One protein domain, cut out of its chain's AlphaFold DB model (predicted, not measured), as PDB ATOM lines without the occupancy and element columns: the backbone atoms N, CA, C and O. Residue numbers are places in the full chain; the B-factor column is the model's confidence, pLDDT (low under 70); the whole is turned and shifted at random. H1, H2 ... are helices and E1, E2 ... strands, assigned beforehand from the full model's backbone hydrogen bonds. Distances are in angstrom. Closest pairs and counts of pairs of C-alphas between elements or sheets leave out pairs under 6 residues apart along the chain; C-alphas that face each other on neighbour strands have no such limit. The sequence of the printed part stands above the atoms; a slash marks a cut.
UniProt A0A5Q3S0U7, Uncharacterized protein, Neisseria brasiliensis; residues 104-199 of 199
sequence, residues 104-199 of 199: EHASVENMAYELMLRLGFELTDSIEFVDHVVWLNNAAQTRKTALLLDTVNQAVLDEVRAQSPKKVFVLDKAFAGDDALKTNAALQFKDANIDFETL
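Overview. This is residues 104 to 199 of the 199 residues of an uncharacterized protein of Neisseria brasiliensis (UniProt A0A5Q3S0U7). What is the picture? A twisted sheet of five strands makes the middle of three layers, with H2 and H4 side by side over one face and H1 slanting over the other. Its order is E1 E2 E3 E4 E5, mixed: E1 E2 E3 are a meander, each strand the antiparallel neighbour of the one before, and E3 E4 E5 run parallel. What is its make-up? The 96 printed residues, mixed in class, hold four named helices and five named strands, in the order H1 E1 E2 E3 H2 E4 H3 H4 E5. The whole is compact, with a radius of gyration of the C-alphas of 12.7 A and spans of 37 by 33 by 21 A.

Along the chain. Where are the strands? E1 is residues 126 to 130, E2 133 to 137, E3 144 to 148 (13.5 A), E4 167 to 170 and E5 195 to 198, ending at C-alpha 198 (-74.056, 33.004, -10.856). Where are the helices? H1 is residues 108 to 118, 15.1 A from C-alpha 108 (-75.501, 24.337, -24.076); H2 is 154 to 162, H3 172 to 175 and H4 179 to 191, 18.4 A.

Arrangement. How do strands pair? Hairpins E1 and E2, with N 128 and O 135 3.0 A apart, and E2 and E3, with N 136 and O 145 2.9 A apart, are antiparallel. E3 and E4, with N 148 and O 169 2.8 A apart, and E4 and E5, with N 170 and O 197 3.0 A apart, are parallel. Where do helices sit? H2 over E3 and H4 over E5, on the same face, only just touch, with 3 pairs of C-alphas within 8 A, the closest Leu 157 and Ala 185 at 7.0 A. H1 is on the opposite face at a height over the sheet of 9.5 A, and H3 only grazes the sheet. Are helix backbones complete? In H1, H2 and H4 every O i to N i+4 pair is within hydrogen-bond range; H3 is too short for one.

Size, cuts and confidence. How large is it? The two C-alphas farthest apart, Thr 124 and Ala 180, are 37.0 A apart. Is anything cut, long or uncertain? The printed part has no cut and no long link, and no printed residue is under 70 in pLDDT.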
ATOM      1  N   GLU A 104     -69.882  32.977 -28.770       71.00
ATOM      2  CA  GLU A 104     -71.062  32.890 -29.658       71.00
ATOM      3  C   GLU A 104     -71.312  31.494 -30.250       71.00
ATOM      4  O   GLU A 104     -72.442  31.157 -30.592       71.00
ATOM      5  N   HIS A 105     -70.272  30.665 -30.357       73.88
ATOM      6  CA  HIS A 105     -70.361  29.298 -30.881       73.88
ATOM      7  C   HIS A 105     -70.561  28.235 -29.790       73.88
ATOM      8  O   HIS A 105     -70.480  27.038 -30.070       73.88
ATOM      9  N   ALA A 106     -70.783  28.646 -28.539       77.69
ATOM     10  CA  ALA A 106     -70.962  27.729 -27.428       77.69
ATOM     11  C   ALA A 106     -72.337  27.053 -27.467       77.69
ATOM     12  O   ALA A 106     -73.371  27.710 -27.363       77.69
ATOM     13  N   SER A 107     -72.350  25.722 -27.567       86.12
ATOM     14  CA  SER A 107     -73.569  24.946 -27.344       86.12
ATOM     15  C   SER A 107     -73.810  24.739 -25.848       86.12
ATOM     16  O   SER A 107     -72.866  24.621 -25.061       86.12
ATOM     17  N   VAL A 108     -75.084  24.643 -25.458       86.81
ATOM     18  CA  VAL A 108     -75.501  24.337 -24.076       86.81
ATOM     19  C   VAL A 108     -74.861  23.038 -23.588       86.81
ATOM     20  O   VAL A 108     -74.359  22.974 -22.470       86.81
ATOM     21  N   GLU A 109     -74.805  22.025 -24.454       88.50
ATOM     22  CA  GLU A 109     -74.198  20.726 -24.160       88.50
ATOM     23  C   GLU A 109     -72.706  20.845 -23.831       88.50
ATOM     24  O   GLU A 109     -72.247  20.326 -22.812       88.50
ATOM     25  N   ASN A 110     -71.941  21.562 -24.657       90.00
ATOM     26  CA  ASN A 110     -70.504  21.704 -24.450       90.00
ATOM     27  C   ASN A 110     -70.188  22.557 -23.215       90.00
ATOM     28  O   ASN A 110     -69.281  22.216 -22.452       90.00
ATOM     29  N   MET A 111     -70.961  23.624 -22.982       90.00
ATOM     30  CA  MET A 111     -70.863  24.417 -21.755       90.00
ATOM     31  C   MET A 111     -71.163  23.573 -20.519       90.00
ATOM     32  O   MET A 111     -70.444  23.666 -19.526       90.00
ATOM     33  N   ALA A 112     -72.191  22.725 -20.583       91.81
ATOM     34  CA  ALA A 112     -72.547  21.851 -19.481       91.81
ATOM     35  C   ALA A 112     -71.427  20.854 -19.162       91.81
ATOM     36  O   ALA A 112     -71.075  20.714 -17.995       91.81
ATOM     37  N   TYR A 113     -70.807  20.224 -20.169       92.19
ATOM     38  CA  TYR A 113     -69.647  19.349 -19.951       92.19
ATOM     39  C   TYR A 113     -68.440  20.093 -19.371       92.19
ATOM     40  O   TYR A 113     -67.739  19.565 -18.505       92.19
ATOM     41  N   GLU A 114     -68.195  21.323 -19.813       91.88
ATOM     42  CA  GLU A 114     -67.111  22.138 -19.278       91.88
ATOM     43  C   GLU A 114     -67.355  22.525 -17.809       91.88
ATOM     44  O   GLU A 114     -66.468  22.359 -16.967       91.88
ATOM     45  N   LEU A 115     -68.566  22.981 -17.472       90.81
ATOM     46  CA  LEU A 115     -68.959  23.303 -16.096       90.81
ATOM     47  C   LEU A 115     -68.974  22.067 -15.201       90.81
ATOM     48  O   LEU A 115     -68.496  22.124 -14.073       90.81
ATOM     49  N   MET A 116     -69.461  20.937 -15.706       92.31
ATOM     50  CA  MET A 116     -69.451  19.650 -15.017       92.31
ATOM     51  C   MET A 116     -68.038  19.294 -14.535       92.31
ATOM     52  O   MET A 116     -67.845  19.013 -13.349       92.31
ATOM     53  N   LEU A 117     -67.037  19.406 -15.414       92.00
ATOM     54  CA  LEU A 117     -65.635  19.174 -15.057       92.00
ATOM     55  C   LEU A 117     -65.100  20.218 -14.068       92.00
ATOM     56  O   LEU A 117     -64.450  19.850 -13.089       92.00
ATOM     57  N   ARG A 118     -65.394  21.510 -14.272       90.44
ATOM     58  CA  ARG A 118     -64.966  22.593 -13.361       90.44
ATOM     59  C   ARG A 118     -65.539  22.437 -11.951       90.44
ATOM     60  O   ARG A 118     -64.858  22.729 -10.973       90.44
ATOM     61  N   LEU A 119     -66.769  21.939 -11.839       89.31
ATOM     62  CA  LEU A 119     -67.447  21.661 -10.574       89.31
ATOM     63  C   LEU A 119     -66.964  20.361  -9.909       89.31
ATOM     64  O   LEU A 119     -67.393  20.062  -8.790       89.31
ATOM     65  N   GLY A 120     -66.087  19.593 -10.562       90.12
ATOM     66  CA  GLY A 120     -65.480  18.372 -10.031       90.12
ATOM     67  C   GLY A 120     -66.328  17.108 -10.194       90.12
ATOM     68  O   GLY A 120     -66.165  16.184  -9.402       90.12
ATOM     69  N   PHE A 121     -67.250  17.070 -11.160       91.88
ATOM     70  CA  PHE A 121     -67.914  15.826 -11.566       91.88
ATOM     71  C   PHE A 121     -67.009  15.008 -12.504       91.88
ATOM     72  O   PHE A 121     -66.203  15.559 -13.257       91.88
ATOM     73  N   GLU A 122     -67.142  13.683 -12.471       92.00
ATOM     74  CA  GLU A 122     -66.422  12.752 -13.348       92.00
ATOM     75  C   GLU A 122     -67.118  12.633 -14.710       92.00
ATOM     76  O   GLU A 122     -68.336  12.640 -14.777       92.00
ATOM     77  N   LEU A 123     -66.397  12.373 -15.808       90.44
ATOM     78  CA  LEU A 123     -66.999  12.157 -17.147       90.44
ATOM     79  C   LEU A 123     -68.010  10.986 -17.223       90.44
ATOM     80  O   LEU A 123     -68.771  10.855 -18.194       90.44
ATOM     81  N   THR A 124     -67.989  10.107 -16.222       89.69
ATOM     82  CA  THR A 124     -68.924   8.989 -16.057       89.69
ATOM     83  C   THR A 124     -70.197   9.356 -15.302       89.69
ATOM     84  O   THR A 124     -71.129   8.558 -15.322       89.69
ATOM     85  N   ASP A 125     -70.256  10.525 -14.664       92.31
ATOM     86  CA  ASP A 125     -71.447  11.001 -13.959       92.31
ATOM     87  C   ASP A 125     -72.610  11.276 -14.934       92.31
ATOM     88  O   ASP A 125     -72.408  11.459 -16.145       92.31
ATOM     89  N   SER A 126     -73.841  11.251 -14.406       90.88
ATOM     90  CA  SER A 126     -75.052  11.454 -15.210       90.88
ATOM     91  C   SER A 126     -75.220  12.930 -15.543       90.88
ATOM     92  O   SER A 126     -75.094  13.795 -14.671       90.88
ATOM     93  N   ILE A 127     -75.540  13.184 -16.808       93.06
ATOM     94  CA  ILE A 127     -75.914  14.489 -17.332       93.06
ATOM     95  C   ILE A 127     -77.229  14.330 -18.089       93.06
ATOM     96  O   ILE A 127     -77.319  13.538 -19.028       93.06
ATOM     97  N   GLU A 128     -78.250  15.057 -17.652       92.56
ATOM     98  CA  GLU A 128     -79.607  14.973 -18.188       92.56
ATOM     99  C   GLU A 128     -80.071  16.364 -18.614       92.56
ATOM    100  O   GLU A 128     -80.022  17.310 -17.830       92.56
ATOM    101  N   PHE A 129     -80.516  16.479 -19.862       90.88
ATOM    102  CA  PHE A 129     -81.066  17.709 -20.425       90.88
ATOM    103  C   PHE A 129     -82.586  17.592 -20.383       90.88
ATOM    104  O   PHE A 129     -83.161  16.783 -21.112       90.88
ATOM    105  N   VAL A 130     -83.222  18.347 -19.490       88.12
ATOM    106  CA  VAL A 130     -84.675  18.334 -19.293       88.12
ATOM    107  C   VAL A 130     -85.165  19.769 -19.424       88.12
ATOM    108  O   VAL A 130     -84.846  20.611 -18.587       88.12
ATOM    109  N   ASP A 131     -85.908  20.040 -20.495       85.31
ATOM    110  CA  ASP A 131     -86.406  21.372 -20.843       85.31
ATOM    111  C   ASP A 131     -85.273  22.421 -20.882       85.31
ATOM    112  O   ASP A 131     -84.373  22.321 -21.716       85.31
ATOM    113  N   HIS A 132     -85.290  23.398 -19.969       84.25
ATOM    114  CA  HIS A 132     -84.289  24.471 -19.850       84.25
ATOM    115  C   HIS A 132     -83.237  24.208 -18.756       84.25
ATOM    116  O   HIS A 132     -82.449  25.090 -18.409       84.25
ATOM    117  N   VAL A 133     -83.214  23.001 -18.178       89.25
ATOM    118  CA  VAL A 133     -82.342  22.648 -17.052       89.25
ATOM    119  C   VAL A 133     -81.419  21.496 -17.420       89.25
ATOM    120  O   VAL A 133     -81.855  20.444 -17.890       89.25
ATOM    121  N   VAL A 134     -80.129  21.665 -17.129       93.19
ATOM    122  CA  VAL A 134     -79.162  20.566 -17.189       93.19
ATOM    123  C   VAL A 134     -78.899  20.041 -15.786       93.19
ATOM    124  O   VAL A 134     -78.389  20.753 -14.923       93.19
ATOM    125  N   TRP A 135     -79.227  18.777 -15.556       93.81
ATOM    126  CA  TRP A 135     -79.025  18.108 -14.279       93.81
ATOM    127  C   TRP A 135     -77.725  17.317 -14.286       93.81
ATOM    128  O   TRP A 135     -77.525  16.441 -15.125       93.81
ATOM    129  N   LEU A 136     -76.859  17.603 -13.315       93.44
ATOM    130  CA  LEU A 136     -75.649  16.838 -13.040       93.44
ATOM    131  C   LEU A 136     -75.847  16.011 -11.775       93.44
ATOM    132  O   LEU A 136     -76.102  16.569 -10.703       93.44
ATOM    133  N   ASN A 137     -75.675  14.696 -11.886       93.00
ATOM    134  CA  ASN A 137     -75.768  13.775 -10.757       93.00
ATOM    135  C   ASN A 137     -74.511  12.919 -10.677       93.00
ATOM    136  O   ASN A 137     -74.151  12.243 -11.642       93.00
ATOM    137  N   ASN A 138     -73.867  12.904  -9.512       90.19
ATOM    138  CA  ASN A 138     -72.734  12.011  -9.313       90.19
ATOM    139  C   ASN A 138     -73.183  10.542  -9.279       90.19
ATOM    140  O   ASN A 138     -74.309  10.236  -8.886       90.19
ATOM    141  N   ALA A 139     -72.280   9.617  -9.602       82.94
ATOM    142  CA  ALA A 139     -72.576   8.182  -9.600       82.94
ATOM    143  C   ALA A 139     -73.149   7.663  -8.261       82.94
ATOM    144  O   ALA A 139     -73.933   6.717  -8.247       82.94
ATOM    145  N   ALA A 140     -72.797   8.293  -7.133       83.25
ATOM    146  CA  ALA A 140     -73.312   7.935  -5.810       83.25
ATOM    147  C   ALA A 140     -74.704   8.522  -5.491       83.25
ATOM    148  O   ALA A 140     -75.231   8.245  -4.416       83.25
ATOM    149  N   GLN A 141     -75.280   9.351  -6.371       81.62
ATOM    150  CA  GLN A 141     -76.556  10.061  -6.178       81.62
ATOM    151  C   GLN A 141     -76.605  10.914  -4.894       81.62
ATOM    152  O   GLN A 141     -77.660  11.191  -4.329       81.62
ATOM    153  N   THR A 142     -75.439  11.348  -4.410       83.38
ATOM    154  CA  THR A 142     -75.291  12.179  -3.207       83.38
ATOM    155  C   THR A 142     -75.112  13.657  -3.528       83.38
ATOM    156  O   THR A 142     -75.217  14.491  -2.628       83.38
ATOM    157  N   ARG A 143     -74.812  14.009  -4.779       86.94
ATOM    158  CA  ARG A 143     -74.601  15.377  -5.249       86.94
ATOM    159  C   ARG A 143     -75.384  15.584  -6.539       86.94
ATOM    160  O   ARG A 143     -75.014  15.041  -7.576       86.94
ATOM    161  N   LYS A 144     -76.430  16.403  -6.432       91.00
ATOM    162  CA  LYS A 144     -77.268  16.864  -7.536       91.00
ATOM    163  C   LYS A 144     -77.070  18.362  -7.723       91.00
ATOM    164  O   LYS A 144     -77.222  19.116  -6.755       91.00
ATOM    165  N   THR A 145     -76.724  18.767  -8.939       93.00
ATOM    166  CA  THR A 145     -76.532  20.167  -9.323       93.00
ATOM    167  C   THR A 145     -77.394  20.497 -10.536       93.00
ATOM    168  O   THR A 145     -77.421  19.719 -11.486       93.00
ATOM    169  N   ALA A 146     -78.072  21.643 -10.513       93.38
ATOM    170  CA  ALA A 146     -78.778  22.181 -11.676       93.38
ATOM    171  C   ALA A 146     -77.916  23.237 -12.376       93.38
ATOM    172  O   ALA A 146     -77.362  24.104 -11.698       93.38
ATOM    173  N   LEU A 147     -77.826  23.187 -13.704       92.50
ATOM    174  CA  LEU A 147     -77.254  24.247 -14.529       92.50
ATOM    175  C   LEU A 147     -78.359  24.888 -15.374       92.50
ATOM    176  O   LEU A 147     -79.087  24.189 -16.080       92.50
ATOM    177  N   LEU A 148     -78.441  26.212 -15.325       90.88
ATOM    178  CA  LEU A 148     -79.369  27.039 -16.091       90.88
ATOM    179  C   LEU A 148     -78.549  27.927 -17.037       90.88
ATOM    180  O   LEU A 148     -77.915  28.892 -16.602       90.88
ATOM    181  N   LEU A 149     -78.491  27.542 -18.317       85.75
ATOM    182  CA  LEU A 149     -77.512  28.068 -19.283       85.75
ATOM    183  C   LEU A 149     -78.120  28.880 -20.441       85.75
ATOM    184  O   LEU A 149     -77.360  29.406 -21.252       85.75
ATOM    185  N   ASP A 150     -79.446  28.985 -20.553       82.88
ATOM    186  CA  ASP A 150     -80.113  29.742 -21.622       82.88
ATOM    187  C   ASP A 150     -81.007  30.872 -21.084       82.88
ATOM    188  O   ASP A 150     -80.568  32.016 -21.032       82.88
ATOM    189  N   THR A 151     -82.240  30.575 -20.680       80.88
ATOM    190  CA  THR A 151     -83.288  31.505 -20.275       80.88
ATOM    191  C   THR A 151     -83.895  31.000 -18.981       80.88
ATOM    192  O   THR A 151     -84.313  29.848 -18.881       80.88
ATOM    193  N   VAL A 152     -83.987  31.878 -17.988       84.44
ATOM    194  CA  VAL A 152     -84.578  31.550 -16.693       84.44
ATOM    195  C   VAL A 152     -85.860  32.338 -16.495       84.44
ATOM    196  O   VAL A 152     -85.923  33.539 -16.736       84.44
ATOM    197  N   ASN A 153     -86.894  31.650 -16.023       86.12
ATOM    198  CA  ASN A 153     -88.136  32.256 -15.566       86.12
ATOM    199  C   ASN A 153     -88.506  31.704 -14.179       86.12
ATOM    200  O   ASN A 153     -87.905  30.741 -13.695       86.12
ATOM    201  N   GLN A 154     -89.509  32.305 -13.536       85.50
ATOM    202  CA  GLN A 154     -89.932  31.893 -12.195       85.50
ATOM    203  C   GLN A 154     -90.398  30.426 -12.140       85.50
ATOM    204  O   GLN A 154     -90.124  29.748 -11.154       85.50
ATOM    205  N   ALA A 155     -91.037  29.913 -13.197       86.81
ATOM    206  CA  ALA A 155     -91.492  28.524 -13.247       86.81
ATOM    207  C   ALA A 155     -90.313  27.536 -13.224       86.81
ATOM    208  O   ALA A 155     -90.314  26.609 -12.419       86.81
ATOM    209  N   VAL A 156     -89.267  27.791 -14.016       87.94
ATOM    210  CA  VAL A 156     -88.041  26.979 -14.036       87.94
ATOM    211  C   VAL A 156     -87.345  27.012 -12.671       87.94
ATOM    212  O   VAL A 156     -86.881  25.986 -12.179       87.94
ATOM    213  N   LEU A 157     -87.300  28.172 -12.009       87.19
ATOM    214  CA  LEU A 157     -86.730  28.287 -10.660       87.19
ATOM    215  C   LEU A 157     -87.515  27.469  -9.626       87.19
ATOM    216  O   LEU A 157     -86.915  26.789  -8.789       87.19
ATOM    217  N   ASP A 158     -88.845  27.509  -9.696       87.62
ATOM    218  CA  ASP A 158     -89.714  26.741  -8.809       87.62
ATOM    219  C   ASP A 158     -89.582  25.225  -9.055       87.62
ATOM    220  O   ASP A 158     -89.523  24.456  -8.092       87.62
ATOM    221  N   GLU A 159     -89.445  24.792 -10.314       88.38
ATOM    222  CA  GLU A 159     -89.161  23.399 -10.694       88.38
ATOM    223  C   GLU A 159     -87.810  22.919 -10.155       88.38
ATOM    224  O   GLU A 159     -87.713  21.848  -9.542       88.38
ATOM    225  N   VAL A 160     -86.761  23.732 -10.321       89.62
ATOM    226  CA  VAL A 160     -85.426  23.426  -9.795       89.62
ATOM    227  C   VAL A 160     -85.469  23.310  -8.274       89.62
ATOM    228  O   VAL A 160     -84.900  22.372  -7.712       89.62
ATOM    229  N   ARG A 161     -86.187  24.208  -7.591       88.06
ATOM    230  CA  ARG A 161     -86.348  24.163  -6.132       88.06
ATOM    231  C   ARG A 161     -87.106  22.916  -5.676       88.06
ATOM    232  O   ARG A 161     -86.702  22.293  -4.695       88.06
ATOM    233  N   ALA A 162     -88.157  22.509  -6.389       88.88
ATOM    234  CA  ALA A 162     -88.926  21.304  -6.067       88.88
ATOM    235  C   ALA A 162     -88.062  20.029  -6.085       88.88
ATOM    236  O   ALA A 162     -88.285  19.110  -5.299       88.88
ATOM    237  N   GLN A 163     -87.028  19.996  -6.929       87.19
ATOM    238  CA  GLN A 163     -86.070  18.892  -7.028       87.19
ATOM    239  C   GLN A 163     -84.979  18.900  -5.940       87.19
ATOM    240  O   GLN A 163     -84.174  17.966  -5.895       87.19
ATOM    241  N   SER A 164     -84.938  19.932  -5.083       87.12
ATOM    242  CA  SER A 164     -84.009  20.090  -3.949       87.12
ATOM    243  C   SER A 164     -82.537  19.741  -4.257       87.12
ATOM    244  O   SER A 164     -81.943  18.901  -3.570       87.12
ATOM    245  N   PRO A 165     -81.914  20.335  -5.298       90.31
ATOM    246  CA  PRO A 165     -80.491  20.143  -5.562       90.31
ATOM    247  C   PRO A 165     -79.621  20.688  -4.433       90.31
ATOM    248  O   PRO A 165     -80.015  21.583  -3.696       90.31
ATOM    249  N   LYS A 166     -78.380  20.205  -4.343       90.50
ATOM    250  CA  LYS A 166     -77.393  20.782  -3.418       90.50
ATOM    251  C   LYS A 166     -76.856  22.119  -3.907       90.50
ATOM    252  O   LYS A 166     -76.484  22.955  -3.090       90.50
ATOM    253  N   LYS A 167     -76.763  22.278  -5.228       91.12
ATOM    254  CA  LYS A 167     -76.217  23.472  -5.865       91.12
ATOM    255  C   LYS A 167     -76.983  23.816  -7.137       91.12
ATOM    256  O   LYS A 167     -77.365  22.923  -7.892       91.12
ATOM    257  N   VAL A 168     -77.179  25.099  -7.385       91.56
ATOM    258  CA  VAL A 168     -77.765  25.651  -8.603       91.56
ATOM    259  C   VAL A 168     -76.780  26.652  -9.173       91.56
ATOM    260  O   VAL A 168     -76.238  27.493  -8.458       91.56
ATOM    261  N   PHE A 169     -76.533  26.517 -10.463       91.12
ATOM    262  CA  PHE A 169     -75.593  27.326 -11.201       91.12
ATOM    263  C   PHE A 169     -76.322  27.999 -12.360       91.12
ATOM    264  O   PHE A 169     -76.964  27.310 -13.154       91.12
ATOM    265  N   VAL A 170     -76.244  29.324 -12.463       89.44
ATOM    266  CA  VAL A 170     -76.991  30.090 -13.472       89.44
ATOM    267  C   VAL A 170     -76.076  31.071 -14.185       89.44
ATOM    268  O   VAL A 170     -75.250  31.719 -13.551       89.44
ATOM    269  N   LEU A 171     -76.218  31.207 -15.500       85.81
ATOM    270  CA  LEU A 171     -75.550  32.293 -16.221       85.81
ATOM    271  C   LEU A 171     -76.287  33.611 -15.989       85.81
ATOM    272  O   LEU A 171     -77.504  33.666 -16.140       85.81
ATOM    273  N   ASP A 172     -75.564  34.692 -15.712       82.19
ATOM    274  CA  ASP A 172     -76.146  36.021 -15.484       82.19
ATOM    275  C   ASP A 172     -76.969  36.492 -16.682       82.19
ATOM    276  O   ASP A 172     -78.054  37.057 -16.534       82.19
ATOM    277  N   LYS A 173     -76.509  36.157 -17.889       81.25
ATOM    278  CA  LYS A 173     -77.245  36.418 -19.128       81.25
ATOM    279  C   LYS A 173     -78.627  35.758 -19.157       81.25
ATOM    280  O   LYS A 173     -79.531  36.304 -19.786       81.25
ATOM    281  N   ALA A 174     -78.808  34.630 -18.474       82.38
ATOM    282  CA  ALA A 174     -80.071  33.901 -18.474       82.38
ATOM    283  C   ALA A 174     -81.200  34.651 -17.750       82.38
ATOM    284  O   ALA A 174     -82.371  34.366 -17.997       82.38
ATOM    285  N   PHE A 175     -80.860  35.643 -16.918       82.00
ATOM    286  CA  PHE A 175     -81.822  36.558 -16.298       82.00
ATOM    287  C   PHE A 175     -82.229  37.728 -17.204       82.00
ATOM    288  O   PHE A 175     -83.118  38.486 -16.835       82.00
ATOM    289  N   ALA A 176     -81.590  37.916 -18.366       79.50
ATOM    290  CA  ALA A 176     -81.895  38.986 -19.322       79.50
ATOM    291  C   ALA A 176     -81.972  40.411 -18.711       79.50
ATOM    292  O   ALA A 176     -82.702  41.265 -19.212       79.50
ATOM    293  N   GLY A 177     -81.210  40.677 -17.641       75.12
ATOM    294  CA  GLY A 177     -81.207  41.962 -16.927       75.12
ATOM    295  C   GLY A 177     -82.296  42.120 -15.857       75.12
ATOM    296  O   GLY A 177     -82.465  43.215 -15.323       75.12
ATOM    297  N   ASP A 178     -83.034  41.058 -15.526       81.94
ATOM    298  CA  ASP A 178     -84.002  41.052 -14.428       81.94
ATOM    299  C   ASP A 178     -83.307  40.814 -13.072       81.94
ATOM    300  O   ASP A 178     -83.277  39.710 -12.514       81.94
ATOM    301  N   ASP A 179     -82.733  41.887 -12.526       81.06
ATOM    302  CA  ASP A 179     -82.058  41.875 -11.221       81.06
ATOM    303  C   ASP A 179     -83.005  41.516 -10.063       81.06
ATOM    304  O   ASP A 179     -82.573  40.970  -9.036       81.06
ATOM    305  N   ALA A 180     -84.304  41.797 -10.220       85.19
ATOM    306  CA  ALA A 180     -85.314  41.442  -9.233       85.19
ATOM    307  C   ALA A 180     -85.497  39.921  -9.190       85.19
ATOM    308  O   ALA A 180     -85.469  39.334  -8.105       85.19
ATOM    309  N   LEU A 181     -85.600  39.272 -10.355       85.94
ATOM    310  CA  LEU A 181     -85.664  37.816 -10.463       85.94
ATOM    311  C   LEU A 181     -84.404  37.155  -9.894       85.94
ATOM    312  O   LEU A 181     -84.520  36.216  -9.107       85.94
ATOM    313  N   LYS A 182     -83.209  37.676 -10.207       85.81
ATOM    314  CA  LYS A 182     -81.934  37.165  -9.669       85.81
ATOM    315  C   LYS A 182     -81.874  37.245  -8.141       85.81
ATOM    316  O   LYS A 182     -81.529  36.266  -7.477       85.81
ATOM    317  N   THR A 183     -82.234  38.394  -7.572       85.75
ATOM    318  CA  THR A 183     -82.221  38.605  -6.114       85.75
ATOM    319  C   THR A 183     -83.233  37.701  -5.417       85.75
ATOM    320  O   THR A 183     -82.913  37.064  -4.412       85.75
ATOM    321  N   ASN A 184     -84.438  37.591  -5.978       88.06
ATOM    322  CA  ASN A 184     -85.476  36.709  -5.456       88.06
ATOM    323  C   ASN A 184     -85.051  35.239  -5.520       88.06
ATOM    324  O   ASN A 184     -85.217  34.525  -4.534       88.06
ATOM    325  N   ALA A 185     -84.453  34.798  -6.630       87.38
ATOM    326  CA  ALA A 185     -83.925  33.445  -6.778       87.38
ATOM    327  C   ALA A 185     -82.867  33.138  -5.708       87.38
ATOM    328  O   ALA A 185     -82.967  32.129  -5.011       87.38
ATOM    329  N   ALA A 186     -81.897  34.038  -5.516       88.00
ATOM    330  CA  ALA A 186     -80.847  33.874  -4.513       88.00
ATOM    331  C   ALA A 186     -81.410  33.737  -3.087       88.00
ATOM    332  O   ALA A 186     -80.951  32.886  -2.322       88.00
ATOM    333  N   LEU A 187     -82.428  34.532  -2.732       88.44
ATOM    334  CA  LEU A 187     -83.112  34.428  -1.439       88.44
ATOM    335  C   LEU A 187     -83.878  33.104  -1.309       88.44
ATOM    336  O   LEU A 187     -83.704  32.394  -0.323       88.44
ATOM    337  N   GLN A 188     -84.658  32.732  -2.325       88.56
ATOM    338  CA  GLN A 188     -85.457  31.502  -2.324       88.56
ATOM    339  C   GLN A 188     -84.593  30.237  -2.217       88.56
ATOM    340  O   GLN A 188     -84.954  29.305  -1.498       88.56
ATOM    341  N   PHE A 189     -83.450  30.188  -2.908       91.00
ATOM    342  CA  PHE A 189     -82.523  29.060  -2.806       91.00
ATOM    343  C   PHE A 189     -81.814  29.021  -1.454       91.00
ATOM    344  O   PHE A 189     -81.680  27.945  -0.871       91.00
ATOM    345  N   LYS A 190     -81.436  30.181  -0.907       89.94
ATOM    346  CA  LYS A 190     -80.834  30.266   0.426       89.94
ATOM    347  C   LYS A 190     -81.788  29.779   1.519       89.94
ATOM    348  O   LYS A 190     -81.363  29.012   2.381       89.94
ATOM    349  N   ASP A 191     -83.062  30.162   1.454       89.00
ATOM    350  CA  ASP A 191     -84.095  29.700   2.391       89.00
ATOM    351  C   ASP A 191     -84.329  28.183   2.285       89.00
ATOM    352  O   ASP A 191     -84.591  27.515   3.284       89.00
ATOM    353  N   ALA A 192     -84.164  27.617   1.085       87.75
ATOM    354  CA  ALA A 192     -84.210  26.176   0.840       87.75
ATOM    355  C   ALA A 192     -82.893  25.439   1.176       87.75
ATOM    356  O   ALA A 192     -82.811  24.226   0.981       87.75
ATOM    357  N   ASN A 193     -81.872  26.138   1.691       89.69
ATOM    358  CA  ASN A 193     -80.534  25.609   1.979       89.69
ATOM    359  C   ASN A 193     -79.832  25.001   0.742       89.69
ATOM    360  O   ASN A 193     -79.135  23.986   0.833       89.69
ATOM    361  N   ILE A 194     -80.033  25.633  -0.416       91.44
ATOM    362  CA  ILE A 194     -79.447  25.292  -1.715       91.44
ATOM    363  C   ILE A 194     -78.344  26.310  -2.029       91.44
ATOM    364  O   ILE A 194     -78.575  27.517  -1.959       91.44
ATOM    365  N   ASP A 195     -77.146  25.838  -2.387       88.88
ATOM    366  CA  ASP A 195     -76.048  26.718  -2.809       88.88
ATOM    367  C   ASP A 195     -76.371  27.322  -4.184       88.88
ATOM    368  O   ASP A 195     -76.654  26.586  -5.126       88.88
ATOM    369  N   PHE A 196     -76.349  28.645  -4.310       89.06
ATOM    370  CA  PHE A 196     -76.711  29.351  -5.539       89.06
ATOM    371  C   PHE A 196     -75.539  30.204  -6.010       89.06
ATOM    372  O   PHE A 196     -75.061  31.073  -5.280       89.06
ATOM    373  N   GLU A 197     -75.086  29.958  -7.237       87.50
ATOM    374  CA  GLU A 197     -73.951  30.649  -7.843       87.50
ATOM    375  C   GLU A 197     -74.311  31.155  -9.240       87.50
ATOM    376  O   GLU A 197     -74.966  30.456 -10.018       87.50
ATOM    377  N   THR A 198     -73.858  32.369  -9.552       83.62
ATOM    378  CA  THR A 198     -74.056  33.004 -10.856       83.62
ATOM    379  C   THR A 198     -72.726  33.405 -11.488       83.62
ATOM    380  O   THR A 198     -71.856  33.902 -10.767       83.62
ATOM    381  N   LEU A 199     -72.581  33.223 -12.806       70.31
ATOM    382  CA  LEU A 199     -71.431  33.692 -13.604       70.31
ATOM    383  C   LEU A 199     -71.830  34.740 -14.638       70.31
ATOM    384  O   LEU A 199     -72.859  34.517 -15.314       70.31
TER     385      LEU A 199